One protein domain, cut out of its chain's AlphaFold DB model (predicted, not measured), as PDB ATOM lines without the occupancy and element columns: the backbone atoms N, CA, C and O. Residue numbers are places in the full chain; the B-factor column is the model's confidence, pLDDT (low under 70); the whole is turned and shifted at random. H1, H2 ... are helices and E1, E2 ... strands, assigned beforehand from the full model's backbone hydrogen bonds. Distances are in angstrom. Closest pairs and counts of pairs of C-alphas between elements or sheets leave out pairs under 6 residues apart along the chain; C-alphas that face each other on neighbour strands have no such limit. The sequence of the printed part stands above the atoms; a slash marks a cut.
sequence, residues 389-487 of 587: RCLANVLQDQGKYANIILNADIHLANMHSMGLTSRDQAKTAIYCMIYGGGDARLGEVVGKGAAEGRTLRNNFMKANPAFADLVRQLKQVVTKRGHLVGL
ATOM      1  N   ARG A 389     -18.434  18.511  45.982       95.88
ATOM      2  CA  ARG A 389     -18.063  17.092  45.862       95.88
ATOM      3  C   ARG A 389     -18.887  16.388  44.777       95.88
ATOM      4  O   ARG A 389     -18.328  15.641  43.975       95.88
ATOM      5  N   CYS A 390     -20.183  16.695  44.665       96.06
ATOM      6  CA  CYS A 390     -21.031  16.226  43.564       96.06
ATOM      7  C   CYS A 390     -20.531  16.724  42.204       96.06
ATOM      8  O   CYS A 390     -20.458  15.937  41.261       96.06
ATOM      9  N   LEU A 391     -20.151  18.003  42.102       95.69
ATOM     10  CA  LEU A 391     -19.568  18.556  40.879       95.69
ATOM     11  C   LEU A 391     -18.266  17.833  40.516       95.69
ATOM     12  O   LEU A 391     -18.122  17.369  39.388       95.69
ATOM     13  N   ALA A 392     -17.348  17.688  41.473       95.25
ATOM     14  CA  ALA A 392     -16.081  16.991  41.274       95.25
ATOM     15  C   ALA A 392     -16.282  15.553  40.774       95.25
ATOM     16  O   ALA A 392     -15.554  15.094  39.899       95.25
ATOM     17  N   ASN A 393     -17.304  14.862  41.286       94.94
ATOM     18  CA  ASN A 393     -17.602  13.486  40.908       94.94
ATOM     19  C   ASN A 393     -18.052  13.337  39.441       94.94
ATOM     20  O   ASN A 393     -17.724  12.341  38.790       94.94
ATOM     21  N   VAL A 394     -18.794  14.317  38.912       94.12
ATOM     22  CA  VAL A 394     -19.308  14.284  37.529       94.12
ATOM     23  C   VAL A 394     -18.359  14.919  36.509       94.12
ATOM     24  O   VAL A 394     -18.540  14.725  35.304       94.12
ATOM     25  N   LEU A 395     -17.346  15.665  36.958       94.88
ATOM     26  CA  LEU A 395     -16.334  16.244  36.080       94.88
ATOM     27  C   LEU A 395     -15.420  15.159  35.491       94.88
ATOM     28  O   LEU A 395     -14.915  14.270  36.175       94.88
ATOM     29  N   GLN A 396     -15.178  15.254  34.183       92.88
ATOM     30  CA  GLN A 396     -14.266  14.375  33.445       92.88
ATOM     31  C   GLN A 396     -12.883  15.025  33.310       92.88
ATOM     32  O   GLN A 396     -12.380  15.234  32.211       92.88
ATOM     33  N   ASP A 397     -12.273  15.382  34.438       94.69
ATOM     34  CA  ASP A 397     -11.015  16.140  34.497       94.69
ATOM     35  C   ASP A 397      -9.844  15.350  35.102       94.69
ATOM     36  O   ASP A 397      -8.829  15.934  35.482       94.69
ATOM     37  N   GLN A 398      -9.993  14.024  35.195       92.31
ATOM     38  CA  GLN A 398      -9.043  13.109  35.842       92.31
ATOM     39  C   GLN A 398      -8.825  13.407  37.338       92.31
ATOM     40  O   GLN A 398      -7.770  13.098  37.882       92.31
ATOM     41  N   GLY A 399      -9.820  13.991  38.016       90.50
ATOM     42  CA  GLY A 399      -9.781  14.229  39.459       90.50
ATOM     43  C   GLY A 399      -9.045  15.505  39.862       90.50
ATOM     44  O   GLY A 399      -8.779  15.696  41.045       90.50
ATOM     45  N   LYS A 400      -8.728  16.402  38.919       93.56
ATOM     46  CA  LYS A 400      -8.045  17.672  39.218       93.56
ATOM     47  C   LYS A 400      -8.859  18.539  40.176       93.56
ATOM     48  O   LYS A 400      -8.321  18.993  41.179       93.56
ATOM     49  N   TYR A 401     -10.149  18.728  39.908       92.62
ATOM     50  CA  TYR A 401     -11.046  19.508  40.759       92.62
ATOM     51  C   TYR A 401     -11.231  18.846  42.127       92.62
ATOM     52  O   TYR A 401     -11.187  19.526  43.149       92.62
ATOM     53  N   ALA A 402     -11.344  17.512  42.160       93.25
ATOM     54  CA  ALA A 402     -11.403  16.751  43.408       93.25
ATOM     55  C   ALA A 402     -10.135  16.942  44.257       93.25
ATOM     56  O   ALA A 402     -10.227  17.197  45.452       93.25
ATOM     57  N   ASN A 403      -8.956  16.904  43.632       93.94
ATOM     58  CA  ASN A 403      -7.683  17.134  44.310       93.94
ATOM     59  C   ASN A 403      -7.588  18.543  44.916       93.94
ATOM     60  O   ASN A 403      -7.043  18.696  46.002       93.94
ATOM     61  N   ILE A 404      -8.134  19.565  44.246       92.94
ATOM     62  CA  ILE A 404      -8.179  20.927  44.800       92.94
ATOM     63  C   ILE A 404      -9.081  20.973  46.036       92.94
ATOM     64  O   ILE A 404      -8.704  21.610  47.007       92.94
ATOM     65  N   ILE A 405     -10.236  20.298  46.023       92.12
ATOM     66  CA  ILE A 405     -11.136  20.246  47.189       92.12
ATOM     67  C   ILE A 405     -10.444  19.605  48.398       92.12
ATOM     68  O   ILE A 405     -10.594  20.106  49.506       92.12
ATOM     69  N   LEU A 406      -9.700  18.515  48.188       92.00
ATOM     70  CA  LEU A 406      -9.077  17.754  49.276       92.00
ATOM     71  C   LEU A 406      -7.785  18.388  49.803       92.00
ATOM     72  O   LEU A 406      -7.495  18.291  50.989       92.00
ATOM     73  N   ASN A 407      -6.995  19.010  48.924       92.62
ATOM     74  CA  ASN A 407      -5.612  19.388  49.234       92.62
ATOM     75  C   ASN A 407      -5.341  20.900  49.135       92.62
ATOM     76  O   ASN A 407      -4.203  21.323  49.339       92.62
ATOM     77  N   ALA A 408      -6.334  21.725  48.784       91.44
ATOM     78  CA  ALA A 408      -6.166  23.167  48.600       91.44
ATOM     79  C   ALA A 408      -7.443  23.967  48.930       91.44
ATOM     80  O   ALA A 408      -8.500  23.423  49.234       91.44
ATOM     81  N   ASP A 409      -7.362  25.300  48.853       90.44
ATOM     82  CA  ASP A 409      -8.542  26.158  48.989       90.44
ATOM     83  C   ASP A 409      -9.281  26.274  47.645       90.44
ATOM     84  O   ASP A 409      -8.893  27.029  46.745       90.44
ATOM     85  N   ILE A 410     -10.386  25.537  47.521       90.75
ATOM     86  CA  ILE A 410     -11.228  25.542  46.320       90.75
ATOM     87  C   ILE A 410     -11.825  26.919  46.004       90.75
ATOM     88  O   ILE A 410     -12.001  27.269  44.835       90.75
ATOM     89  N   HIS A 411     -12.122  27.740  47.011       91.94
ATOM     90  CA  HIS A 411     -12.665  29.077  46.791       91.94
ATOM     91  C   HIS A 411     -11.589  30.031  46.271       91.94
ATOM     92  O   HIS A 411     -11.886  30.842  45.393       91.94
ATOM     93  N   LEU A 412     -10.343  29.887  46.726       91.88
ATOM     94  CA  LEU A 412      -9.197  30.611  46.176       91.88
ATOM     95  C   LEU A 412      -8.907  30.187  44.726       91.88
ATOM     96  O   LEU A 412      -8.744  31.035  43.849       91.88
ATOM     97  N   ALA A 413      -8.928  28.885  44.434       91.69
ATOM     98  CA  ALA A 413      -8.760  28.383  43.069       91.69
ATOM     99  C   ALA A 413      -9.864  28.896  42.121       91.69
ATOM    100  O   ALA A 413      -9.588  29.342  41.001       91.69
ATOM    101  N   ASN A 414     -11.118  28.905  42.587       92.62
ATOM    102  CA  ASN A 414     -12.254  29.458  41.848       92.62
ATOM    103  C   ASN A 414     -12.130  30.980  41.662       92.62
ATOM    104  O   ASN A 414     -12.451  31.488  40.589       92.62
ATOM    105  N   MET A 415     -11.627  31.704  42.668       94.69
ATOM    106  CA  MET A 415     -11.366  33.144  42.600       94.69
ATOM    107  C   MET A 415     -10.393  33.474  41.463       94.69
ATOM    108  O   MET A 415     -10.726  34.278  40.590       94.69
ATOM    109  N   HIS A 416      -9.240  32.797  41.419       93.25
ATOM    110  CA  HIS A 416      -8.264  32.957  40.339       93.25
ATOM    111  C   HIS A 416      -8.846  32.570  38.974       93.25
ATOM    112  O   HIS A 416      -8.674  33.305  38.006       93.25
ATOM    113  N   SER A 417      -9.598  31.468  38.909       92.81
ATOM    114  CA  SER A 417     -10.248  31.007  37.671       92.81
ATOM    115  C   SER A 417     -11.257  32.011  37.108       92.81
ATOM    116  O   SER A 417     -11.431  32.105  35.896       92.81
ATOM    117  N   MET A 418     -11.943  32.758  37.976       92.75
ATOM    118  CA  MET A 418     -12.925  33.769  37.575       92.75
ATOM    119  C   MET A 418     -12.302  35.147  37.311       92.75
ATOM    120  O   MET A 418     -12.925  35.970  36.641       92.75
ATOM    121  N   GLY A 419     -11.085  35.400  37.803       91.56
ATOM    122  CA  GLY A 419     -10.470  36.732  37.795       91.56
ATOM    123  C   GLY A 419     -11.042  37.659  38.873       91.56
ATOM    124  O   GLY A 419     -11.099  38.871  38.680       91.56
ATOM    125  N   LEU A 420     -11.507  37.091  39.989       92.38
ATOM    126  CA  LEU A 420     -11.987  37.841  41.149       92.38
ATOM    127  C   LEU A 420     -10.831  38.161  42.107       92.38
ATOM    128  O   LEU A 420      -9.791  37.511  42.089       92.38
ATOM    129  N   THR A 421     -11.035  39.151  42.975       89.88
ATOM    130  CA  THR A 421     -10.085  39.527  44.040       89.88
ATOM    131  C   THR A 421     -10.581  39.163  45.440       89.88
ATOM    132  O   THR A 421      -9.831  39.276  46.405       89.88
ATOM    133  N   SER A 422     -11.839  38.727  45.564       91.75
ATOM    134  CA  SER A 422     -12.465  38.341  46.829       91.75
ATOM    135  C   SER A 422     -12.856  36.866  46.822       91.75
ATOM    136  O   SER A 422     -13.615  36.401  45.963       91.75
ATOM    137  N   ARG A 423     -12.381  36.143  47.838       90.50
ATOM    138  CA  ARG A 423     -12.724  34.742  48.101       90.50
ATOM    139  C   ARG A 423     -14.223  34.548  48.353       90.50
ATOM    140  O   ARG A 423     -14.812  33.600  47.838       90.50
ATOM    141  N   ASP A 424     -14.859  35.460  49.085       88.62
ATOM    142  CA  ASP A 424     -16.292  35.380  49.402       88.62
ATOM    143  C   ASP A 424     -17.172  35.621  48.170       88.62
ATOM    144  O   ASP A 424     -18.184  34.939  47.967       88.62
ATOM    145  N   GLN A 425     -16.750  36.539  47.293       89.62
ATOM    146  CA  GLN A 425     -17.384  36.709  45.987       89.62
ATOM    147  C   GLN A 425     -17.248  35.440  45.145       89.62
ATOM    148  O   GLN A 425     -18.233  35.009  44.551       89.62
ATOM    149  N   ALA A 426     -16.073  34.802  45.137       91.50
ATOM    150  CA  ALA A 426     -15.853  33.559  44.402       91.50
ATOM    151  C   ALA A 426     -16.715  32.406  44.932       91.50
ATOM    152  O   ALA A 426     -17.314  31.684  44.134       91.50
ATOM    153  N   LYS A 427     -16.844  32.268  46.260       91.50
ATOM    154  CA  LYS A 427     -17.768  31.317  46.895       91.50
ATOM    155  C   LYS A 427     -19.197  31.553  46.408       91.50
ATOM    156  O   LYS A 427     -19.831  30.646  45.880       91.50
ATOM    157  N   THR A 428     -19.699  32.778  46.511       89.56
ATOM    158  CA  THR A 428     -21.085  33.075  46.117       89.56
ATOM    159  C   THR A 428     -21.299  32.905  44.604       89.56
ATOM    160  O   THR A 428     -22.340  32.407  44.170       89.56
ATOM    161  N   ALA A 429     -20.296  33.244  43.789       92.38
ATOM    162  CA  ALA A 429     -20.321  33.104  42.335       92.38
ATOM    163  C   ALA A 429     -20.341  31.637  41.871       92.38
ATOM    164  O   ALA A 429     -21.155  31.298  41.009       92.38
ATOM    165  N   ILE A 430     -19.508  30.751  42.443       91.81
ATOM    166  CA  ILE A 430     -19.495  29.331  42.049       91.81
ATOM    167  C   ILE A 430     -20.827  28.655  42.373       91.81
ATOM    168  O   ILE A 430     -21.395  27.989  41.507       91.81
ATOM    169  N   TYR A 431     -21.393  28.914  43.555       91.06
ATOM    170  CA  TYR A 431     -22.719  28.410  43.909       91.06
ATOM    171  C   TYR A 431     -23.804  28.997  43.002       91.06
ATOM    172  O   TYR A 431     -24.656  28.259  42.519       91.06
ATOM    173  N   CYS A 432     -23.746  30.294  42.668       90.50
ATOM    174  CA  CYS A 432     -24.668  30.886  41.696       90.50
ATOM    175  C   CYS A 432     -24.612  30.168  40.337       90.50
ATOM    176  O   CYS A 432     -25.657  29.944  39.727       90.50
ATOM    177  N   MET A 433     -23.426  29.786  39.855       89.31
ATOM    178  CA  MET A 433     -23.288  29.041  38.598       89.31
ATOM    179  C   MET A 433     -23.785  27.598  38.699       89.31
ATOM    180  O   MET A 433     -24.498  27.151  37.798       89.31
ATOM    181  N   ILE A 434     -23.444  26.889  39.779       89.44
ATOM    182  CA  ILE A 434     -23.906  25.520  40.058       89.44
ATOM    183  C   ILE A 434     -25.437  25.476  40.107       89.44
ATOM    184  O   ILE A 434     -26.050  24.616  39.478       89.44
ATOM    185  N   TYR A 435     -26.056  26.472  40.743       85.94
ATOM    186  CA  TYR A 435     -27.507  26.619  40.838       85.94
ATOM    187  C   TYR A 435     -28.175  27.194  39.576       85.94
ATOM    188  O   TYR A 435     -29.343  27.580  39.606       85.94
ATOM    189  N   GLY A 436     -27.464  27.251  38.444       84.62
ATOM    190  CA  GLY A 436     -28.033  27.650  37.154       84.62
ATOM    191  C   GLY A 436     -28.338  29.145  37.027       84.62
ATOM    192  O   GLY A 436     -29.112  29.550  36.162       84.62
ATOM    193  N   GLY A 437     -27.745  29.993  37.871       86.06
ATOM    194  CA  GLY A 437     -27.875  31.442  37.762       86.06
ATOM    195  C   GLY A 437     -27.317  31.952  36.433       86.06
ATOM    196  O   GLY A 437     -26.175  31.656  36.080       86.06
ATOM    197  N   GLY A 438     -28.123  32.721  35.695       88.94
ATOM    198  CA  GLY A 438     -27.715  33.380  34.451       88.94
ATOM    199  C   GLY A 438     -26.739  34.540  34.676       88.94
ATOM    200  O   GLY A 438     -26.470  34.930  35.812       88.94
ATOM    201  N   ASP A 439     -26.226  35.120  33.591       92.88
ATOM    202  CA  ASP A 439     -25.187  36.164  33.638       92.88
ATOM    203  C   ASP A 439     -25.604  37.393  34.463       92.88
ATOM    204  O   ASP A 439     -24.801  37.932  35.218       92.88
ATOM    205  N   ALA A 440     -26.875  37.803  34.394       90.31
ATOM    206  CA  ALA A 440     -27.393  38.907  35.204       90.31
ATOM    207  C   ALA A 440     -27.295  38.629  36.713       90.31
ATOM    208  O   ALA A 440     -26.796  39.467  37.460       90.31
ATOM    209  N   ARG A 441     -27.713  37.432  37.151       88.62
ATOM    210  CA  ARG A 441     -27.673  37.029  38.564       88.62
ATOM    211  C   ARG A 441     -26.238  36.847  39.053       88.62
ATOM    212  O   ARG A 441     -25.920  37.253  40.164       88.62
ATOM    213  N   LEU A 442     -25.372  36.279  38.213       91.88
ATOM    214  CA  LEU A 442     -23.951  36.123  38.516       91.88
ATOM    215  C   LEU A 442     -23.255  37.485  38.678       91.88
ATOM    216  O   LEU A 442     -22.459  37.655  39.596       91.88
ATOM    217  N   GLY A 443     -23.599  38.464  37.835       92.12
ATOM    218  CA  GLY A 443     -23.151  39.848  37.979       92.12
ATOM    219  C   GLY A 443     -23.655  40.507  39.266       92.12
ATOM    220  O   GLY A 443     -22.860  41.105  39.987       92.12
ATOM    221  N   GLU A 444     -24.944  40.355  39.597       89.12
ATOM    222  CA  GLU A 444     -25.535  40.925  40.822       89.12
ATOM    223  C   GLU A 444     -24.855  40.382  42.088       89.12
ATOM    224  O   GLU A 444     -24.564  41.148  43.004       89.12
ATOM    225  N   VAL A 445     -24.542  39.081  42.116       87.50
ATOM    226  CA  VAL A 445     -23.853  38.418  43.238       87.50
ATOM    227  C   VAL A 445     -22.498  39.056  43.560       87.50
ATOM    228  O   VAL A 445     -22.093  39.080  44.721       87.50
ATOM    229  N   VAL A 446     -21.808  39.606  42.559       87.94
ATOM    230  CA  VAL A 446     -20.527  40.308  42.744       87.94
ATOM    231  C   VAL A 446     -20.679  41.836  42.769       87.94
ATOM    232  O   VAL A 446     -19.688  42.558  42.680       87.94
ATOM    233  N   GLY A 447     -21.911  42.346  42.879       85.94
ATOM    234  CA  GLY A 447     -22.210  43.781  42.934       85.94
ATOM    235  C   GLY A 447     -22.063  44.514  41.595       85.94
ATOM    236  O   GLY A 447     -21.893  45.731  41.578       85.94
ATOM    237  N   LYS A 448     -22.095  43.789  40.473       90.12
ATOM    238  CA  LYS A 448     -21.924  44.318  39.110       90.12
ATOM    239  C   LYS A 448     -23.145  43.974  38.236       90.12
ATOM    240  O   LYS A 448     -24.214  43.633  38.733       90.12
ATOM    241  N   GLY A 449     -23.017  44.124  36.917       91.00
ATOM    242  CA  GLY A 449     -24.089  43.874  35.943       91.00
ATOM    243  C   GLY A 449     -23.905  42.594  35.122       91.00
ATOM    244  O   GLY A 449     -22.899  41.896  35.230       91.00
ATOM    245  N   ALA A 450     -24.864  42.317  34.234       92.44
ATOM    246  CA  ALA A 450     -24.874  41.114  33.395       92.44
ATOM    247  C   ALA A 450     -23.624  40.942  32.512       92.44
ATOM    248  O   ALA A 450     -23.188  39.815  32.286       92.44
ATOM    249  N   ALA A 451     -23.033  42.043  32.032       95.31
ATOM    250  CA  ALA A 451     -21.801  42.002  31.244       95.31
ATOM    251  C   ALA A 451     -20.638  41.389  32.038       95.31
ATOM    252  O   ALA A 451     -19.945  40.512  31.529       95.31
ATOM    253  N   GLU A 452     -20.480  41.780  33.306       94.00
ATOM    254  CA  GLU A 452     -19.470  41.181  34.178       94.00
ATOM    255  C   GLU A 452     -19.766  39.703  34.427       94.00
ATOM    256  O   GLU A 452     -18.873  38.870  34.314       94.00
ATOM    257  N   GLY A 453     -21.019  39.355  34.736       95.06
ATOM    258  CA  GLY A 453     -21.382  37.961  34.980       95.06
ATOM    259  C   GLY A 453     -21.037  37.056  33.794       95.06
ATOM    260  O   GLY A 453     -20.523  35.955  33.986       95.06
ATOM    261  N   ARG A 454     -21.219  37.544  32.560       95.44
ATOM    262  CA  ARG A 454     -20.772  36.840  31.350       95.44
ATOM    263  C   ARG A 454     -19.254  36.656  31.319       95.44
ATOM    264  O   ARG A 454     -18.788  35.554  31.034       95.44
ATOM    265  N   THR A 455     -18.487  37.703  31.622       95.88
ATOM    266  CA  THR A 455     -17.018  37.639  31.700       95.88
ATOM    267  C   THR A 455     -16.557  36.605  32.729       95.88
ATOM    268  O   THR A 455     -15.752  35.740  32.391       95.88
ATOM    269  N   LEU A 456     -17.120  36.619  33.942       95.12
ATOM    270  CA  LEU A 456     -16.787  35.659  35.002       95.12
ATOM    271  C   LEU A 456     -17.059  34.215  34.576       95.12
ATOM    272  O   LEU A 456     -16.209  33.343  34.758       95.12
ATOM    273  N   ARG A 457     -18.223  33.962  33.962       94.56
ATOM    274  CA  ARG A 457     -18.572  32.634  33.442       94.56
ATOM    275  C   ARG A 457     -17.578  32.176  32.380       94.56
ATOM    276  O   ARG A 457     -17.114  31.041  32.439       94.56
ATOM    277  N   ASN A 458     -17.257  33.043  31.422       95.44
ATOM    278  CA  ASN A 458     -16.337  32.720  30.334       95.44
ATOM    279  C   ASN A 458     -14.925  32.431  30.857       95.44
ATOM    280  O   ASN A 458     -14.318  31.447  30.438       95.44
ATOM    281  N   ASN A 459     -14.429  33.238  31.801       96.06
ATOM    282  CA  ASN A 459     -13.141  33.015  32.458       96.06
ATOM    283  C   ASN A 459     -13.119  31.655  33.160       96.06
ATOM    284  O   ASN A 459     -12.231  30.842  32.904       96.06
ATOM    285  N   PHE A 460     -14.153  31.365  33.954       94.94
ATOM    286  CA  PHE A 460     -14.258  30.100  34.669       94.94
ATOM    287  C   PHE A 460     -14.315  28.894  33.729       94.94
ATOM    288  O   PHE A 460     -13.586  27.926  33.936       94.94
ATOM    289  N   MET A 461     -15.142  28.953  32.680       94.69
ATOM    290  CA  MET A 461     -15.264  27.886  31.679       94.69
ATOM    291  C   MET A 461     -13.966  27.674  30.894       94.69
ATOM    292  O   MET A 461     -13.627  26.537  30.579       94.69
ATOM    293  N   LYS A 462     -13.220  28.747  30.605       95.62
ATOM    294  CA  LYS A 462     -11.912  28.666  29.945       95.62
ATOM    295  C   LYS A 462     -10.860  28.030  30.856       95.62
ATOM    296  O   LYS A 462     -10.070  27.218  30.387       95.62
ATOM    297  N   ALA A 463     -10.858  28.387  32.140       94.06
ATOM    298  CA  ALA A 463      -9.965  27.807  33.141       94.06
ATOM    299  C   ALA A 463     -10.327  26.350  33.485       94.06
ATOM    300  O   ALA A 463      -9.448  25.565  33.829       94.06
ATOM    301  N   ASN A 464     -11.603  25.970  33.338       94.25
ATOM    302  CA  ASN A 464     -12.127  24.639  33.651       94.25
ATOM    303  C   ASN A 464     -12.833  24.010  32.427       94.25
ATOM    304  O   ASN A 464     -14.063  23.906  32.415       94.25
ATOM    305  N   PRO A 465     -12.095  23.545  31.396       95.12
ATOM    306  CA  PRO A 465     -12.693  23.007  30.168       95.12
ATOM    307  C   PRO A 465     -13.667  21.842  30.400       95.12
ATOM    308  O   PRO A 465     -14.730  21.796  29.784       95.12
ATOM    309  N   ALA A 466     -13.369  20.955  31.357       95.62
ATOM    310  CA  ALA A 466     -14.247  19.838  31.715       95.62
ATOM    311  C   ALA A 466     -15.627  20.303  32.220       95.62
ATOM    312  O   ALA A 466     -16.634  19.639  31.977       95.62
ATOM    313  N   PHE A 467     -15.698  21.466  32.878       94.75
ATOM    314  CA  PHE A 467     -16.965  22.068  33.291       94.75
ATOM    315  C   PHE A 467     -17.767  22.561  32.081       94.75
ATOM    316  O   PHE A 467     -18.975  22.333  31.994       94.75
ATOM    317  N   ALA A 468     -17.104  23.216  31.123       94.06
ATOM    318  CA  ALA A 468     -17.746  23.674  29.893       94.06
ATOM    319  C   ALA A 468     -18.294  22.492  29.071       94.06
ATOM    320  O   ALA A 468     -19.425  22.540  28.576       94.06
ATOM    321  N   ASP A 469     -17.518  21.411  28.986       95.75
ATOM    322  CA  ASP A 469     -17.909  20.177  28.312       95.75
ATOM    323  C   ASP A 469     -19.102  19.503  28.994       95.75
ATOM    324  O   ASP A 469     -20.066  19.155  28.310       95.75
ATOM    325  N   LEU A 470     -19.096  19.403  30.329       95.06
ATOM    326  CA  LEU A 470     -20.223  18.885  31.106       95.06
ATOM    327  C   LEU A 470     -21.512  19.662  30.805       95.06
ATOM    328  O   LEU A 470     -22.529  19.066  30.451       95.06
ATOM    329  N   VAL A 471     -21.480  20.997  30.877       93.12
ATOM    330  CA  VAL A 471     -22.660  21.837  30.597       93.12
ATOM    331  C   VAL A 471     -23.183  21.617  29.172       93.12
ATOM    332  O   VAL A 471     -24.398  21.561  28.963       93.12
ATOM    333  N   ARG A 472     -22.291  21.467  28.184       93.88
ATOM    334  CA  ARG A 472     -22.665  21.174  26.790       93.88
ATOM    335  C   ARG A 472     -23.310  19.792  26.655       93.88
ATOM    336  O   ARG A 472     -24.363  19.682  26.027       93.88
ATOM    337  N   GLN A 473     -22.711  18.762  27.251       94.75
ATOM    338  CA  GLN A 473     -23.218  17.388  27.205       94.75
ATOM    339  C   GLN A 473     -24.599  17.275  27.854       94.75
ATOM    340  O   GLN A 473     -25.507  16.691  27.267       94.75
ATOM    341  N   LEU A 474     -24.803  17.894  29.020       94.62
ATOM    342  CA  LEU A 474     -26.094  17.852  29.706       94.62
ATOM    343  C   LEU A 474     -27.220  18.474  28.875       94.62
ATOM    344  O   LEU A 474     -28.324  17.929  28.836       94.62
ATOM    345  N   LYS A 475     -26.944  19.572  28.159       92.38
ATOM    346  CA  LYS A 475     -27.912  20.156  27.219       92.38
ATOM    347  C   LYS A 475     -28.279  19.167  26.113       92.38
ATOM    348  O   LYS A 475     -29.460  18.957  25.871       92.38
ATOM    349  N   GLN A 476     -27.291  18.517  25.498       93.56
ATOM    350  CA  GLN A 476     -27.531  17.526  24.441       93.56
ATOM    351  C   GLN A 476     -28.352  16.328  24.938       93.56
ATOM    352  O   GLN A 476     -29.261  15.877  24.242       93.56
ATOM    353  N   VAL A 477     -28.066  15.830  26.148       93.81
ATOM    354  CA  VAL A 477     -28.813  14.718  26.756       93.81
ATOM    355  C   VAL A 477     -30.278  15.091  26.952       93.81
ATOM    356  O   VAL A 477     -31.146  14.336  26.517       93.81
ATOM    357  N   VAL A 478     -30.562  16.257  27.539       93.12
ATOM    358  CA  VAL A 478     -31.945  16.705  27.764       93.12
ATOM    359  C   VAL A 478     -32.669  16.977  26.450       93.12
ATOM    360  O   VAL A 478     -33.811  16.566  26.309       93.12
ATOM    361  N   THR A 479     -32.013  17.570  25.449       91.56
ATOM    362  CA  THR A 479     -32.621  17.761  24.121       91.56
ATOM    363  C   THR A 479     -32.982  16.436  23.445       91.56
ATOM    364  O   THR A 479     -33.999  16.361  22.768       91.56
ATOM    365  N   LYS A 480     -32.178  15.379  23.630       92.00
ATOM    366  CA  LYS A 480     -32.425  14.067  23.010       92.00
ATOM    367  C   LYS A 480     -33.423  13.196  23.785       92.00
ATOM    368  O   LYS A 480     -34.177  12.459  23.161       92.00
ATOM    369  N   ARG A 481     -33.375  13.206  25.123       90.69
ATOM    370  CA  ARG A 481     -34.145  12.288  25.993       90.69
ATOM    371  C   ARG A 481     -35.324  12.948  26.715       90.69
ATOM    372  O   ARG A 481     -36.145  12.241  27.285       90.69
ATOM    373  N   GLY A 482     -35.365  14.276  26.784       90.69
ATOM    374  CA  GLY A 482     -36.330  15.052  27.575       90.69
ATOM    375  C   GLY A 482     -36.030  15.133  29.078       90.69
ATOM    376  O   GLY A 482     -36.550  16.014  29.751       90.69
ATOM    377  N   HIS A 483     -35.165  14.270  29.621       93.50
ATOM    378  CA  HIS A 483     -34.865  14.194  31.056       93.50
ATOM    379  C   HIS A 483     -33.397  13.824  31.322       93.50
ATOM    380  O   HIS A 483     -32.689  13.324  30.442       93.50
ATOM    381  N   LEU A 484     -32.941  14.068  32.554       96.12
ATOM    382  CA  LEU A 484     -31.691  13.514  33.088       96.12
ATOM    383  C   LEU A 484     -31.982  12.249  33.907       96.12
ATOM    384  O   LEU A 484     -33.127  11.986  34.263       96.12
ATOM    385  N   VAL A 485     -30.945  11.468  34.206       95.88
ATOM    386  CA  VAL A 485     -31.049  10.252  35.026       95.88
ATOM    387  C   VAL A 485     -30.250  10.458  36.312       95.88
ATOM    388  O   VAL A 485     -29.087  10.858  36.243       95.88
ATOM    389  N   GLY A 486     -30.882  10.234  37.465       95.94
ATOM    390  CA  GLY A 486     -30.253  10.316  38.788       95.94
ATOM    391  C   GLY A 486     -29.380   9.100  39.120       95.94
ATOM    392  O   GLY A 486     -29.353   8.116  38.380       95.94
ATOM    393  N   LEU A 487     -28.667   9.150  40.252       96.69
ATOM    394  CA  LEU A 487     -27.698   8.110  40.657       96.69
ATOM    395  C   LEU A 487     -28.323   6.727  40.906       96.69
ATOM    396  O   LEU A 487     -27.641   5.706  40.829       96.69
TER     397      LEU A 487
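What this domain is: This is residues 389 to 487 of the 587 residues of the protein "DNA polymerase" of Puniceispirillum marinum (strain IMCC1322) (UniProt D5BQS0). Four short-to-medium helices, H3 to H6, make a head in which H3, H4, H5 and H6 touch one another in a ring, mostly crossing at large angles. The long helix H7 turns off from the end of H6 at a corner and runs away from this head as an arm, with the short strand E1 folding back after its far end, while a small helical hairpin of H1 and H2 lies to the side of the head near H3. The printed part has 99 residues, with seven named helices, H1 to H7, followed by one named strand, E1; the class is mostly helix. It is compact, with a radius of gyration of the C-alphas of 13.9 A and spans of 39 by 33 by 20 A.

Where its parts are: H1 is residues 389 to 394, and its C-alpha 389 is at (-18.063, 17.092, 45.862). H2 is residues 400 to 407 and H3 residues 410 to 418, 12.1 A long from first to last C-alpha. H4, residues 423 to 434, is 16.6 A long, and H5 is residues 439 to 445. H6, residues 450 to 463, is 20.0 A long and begins at C-alpha 450, (-24.874, 41.114, 33.395). H7, residues 465 to 481, is 24.3 A long and ends at C-alpha 481, (-34.145, 12.288, 25.993). E1 is residues 483 to 485.

How they stand to each other: The hub is H6, which touches H3, H5 and H7. H6 and H5 touch about perpendicular, at 83 degrees, with Ala 440 and Ala 450 as the closest C-alphas, 3.8 A apart. H6 and H3 touch at a steep tilt of 68 degrees, only just short of about perpendicular, opposite ways; the closest C-alphas are those of Met 418 and Phe 460, 4.9 A apart. H3 and H4 touch about perpendicular, at 80 degrees, the C-alphas of Met 415 and Ala 426 being the closest at 4.9 A. H4 and H5 are a hairpin at 36 degrees, only just a steep tilt, opposite ways, with the C-alphas of Ala 429 and Leu 442 closest at 6.1 A. H3 and H5 are apart. H6 and H7 only just touch, with 3 pairs of C-alphas within 8 A, and only at the corner, through residues 461 to 462 and 467 to 468; the closest C-alphas are those of Met 461 and Ala 468, 5.2 A apart. H1 and H2 touch as a hairpin at a shallow tilt of 22 degrees, opposite ways, with the C-alphas of Ala 392 and Ala 402 closest at 5.1 A. H2 and H3 are close but not clearly touching, the C-alphas of Ile 404 and Ile 410 being the closest at 5.7 A. E1 pairs with no named strand; its closest C-alpha to H7 is Leu 484, 6.2 A from that of Val 478. In H1 to H7 every O i to N i+4 pair is within hydrogen-bond range.

The domain as a whole: The two C-alphas farthest apart are those of Thr 421 and Arg 481, 40.6 A. The printed part has no cut, and its links are tight. Its mean pLDDT is 92.6, and no printed residue is under 70.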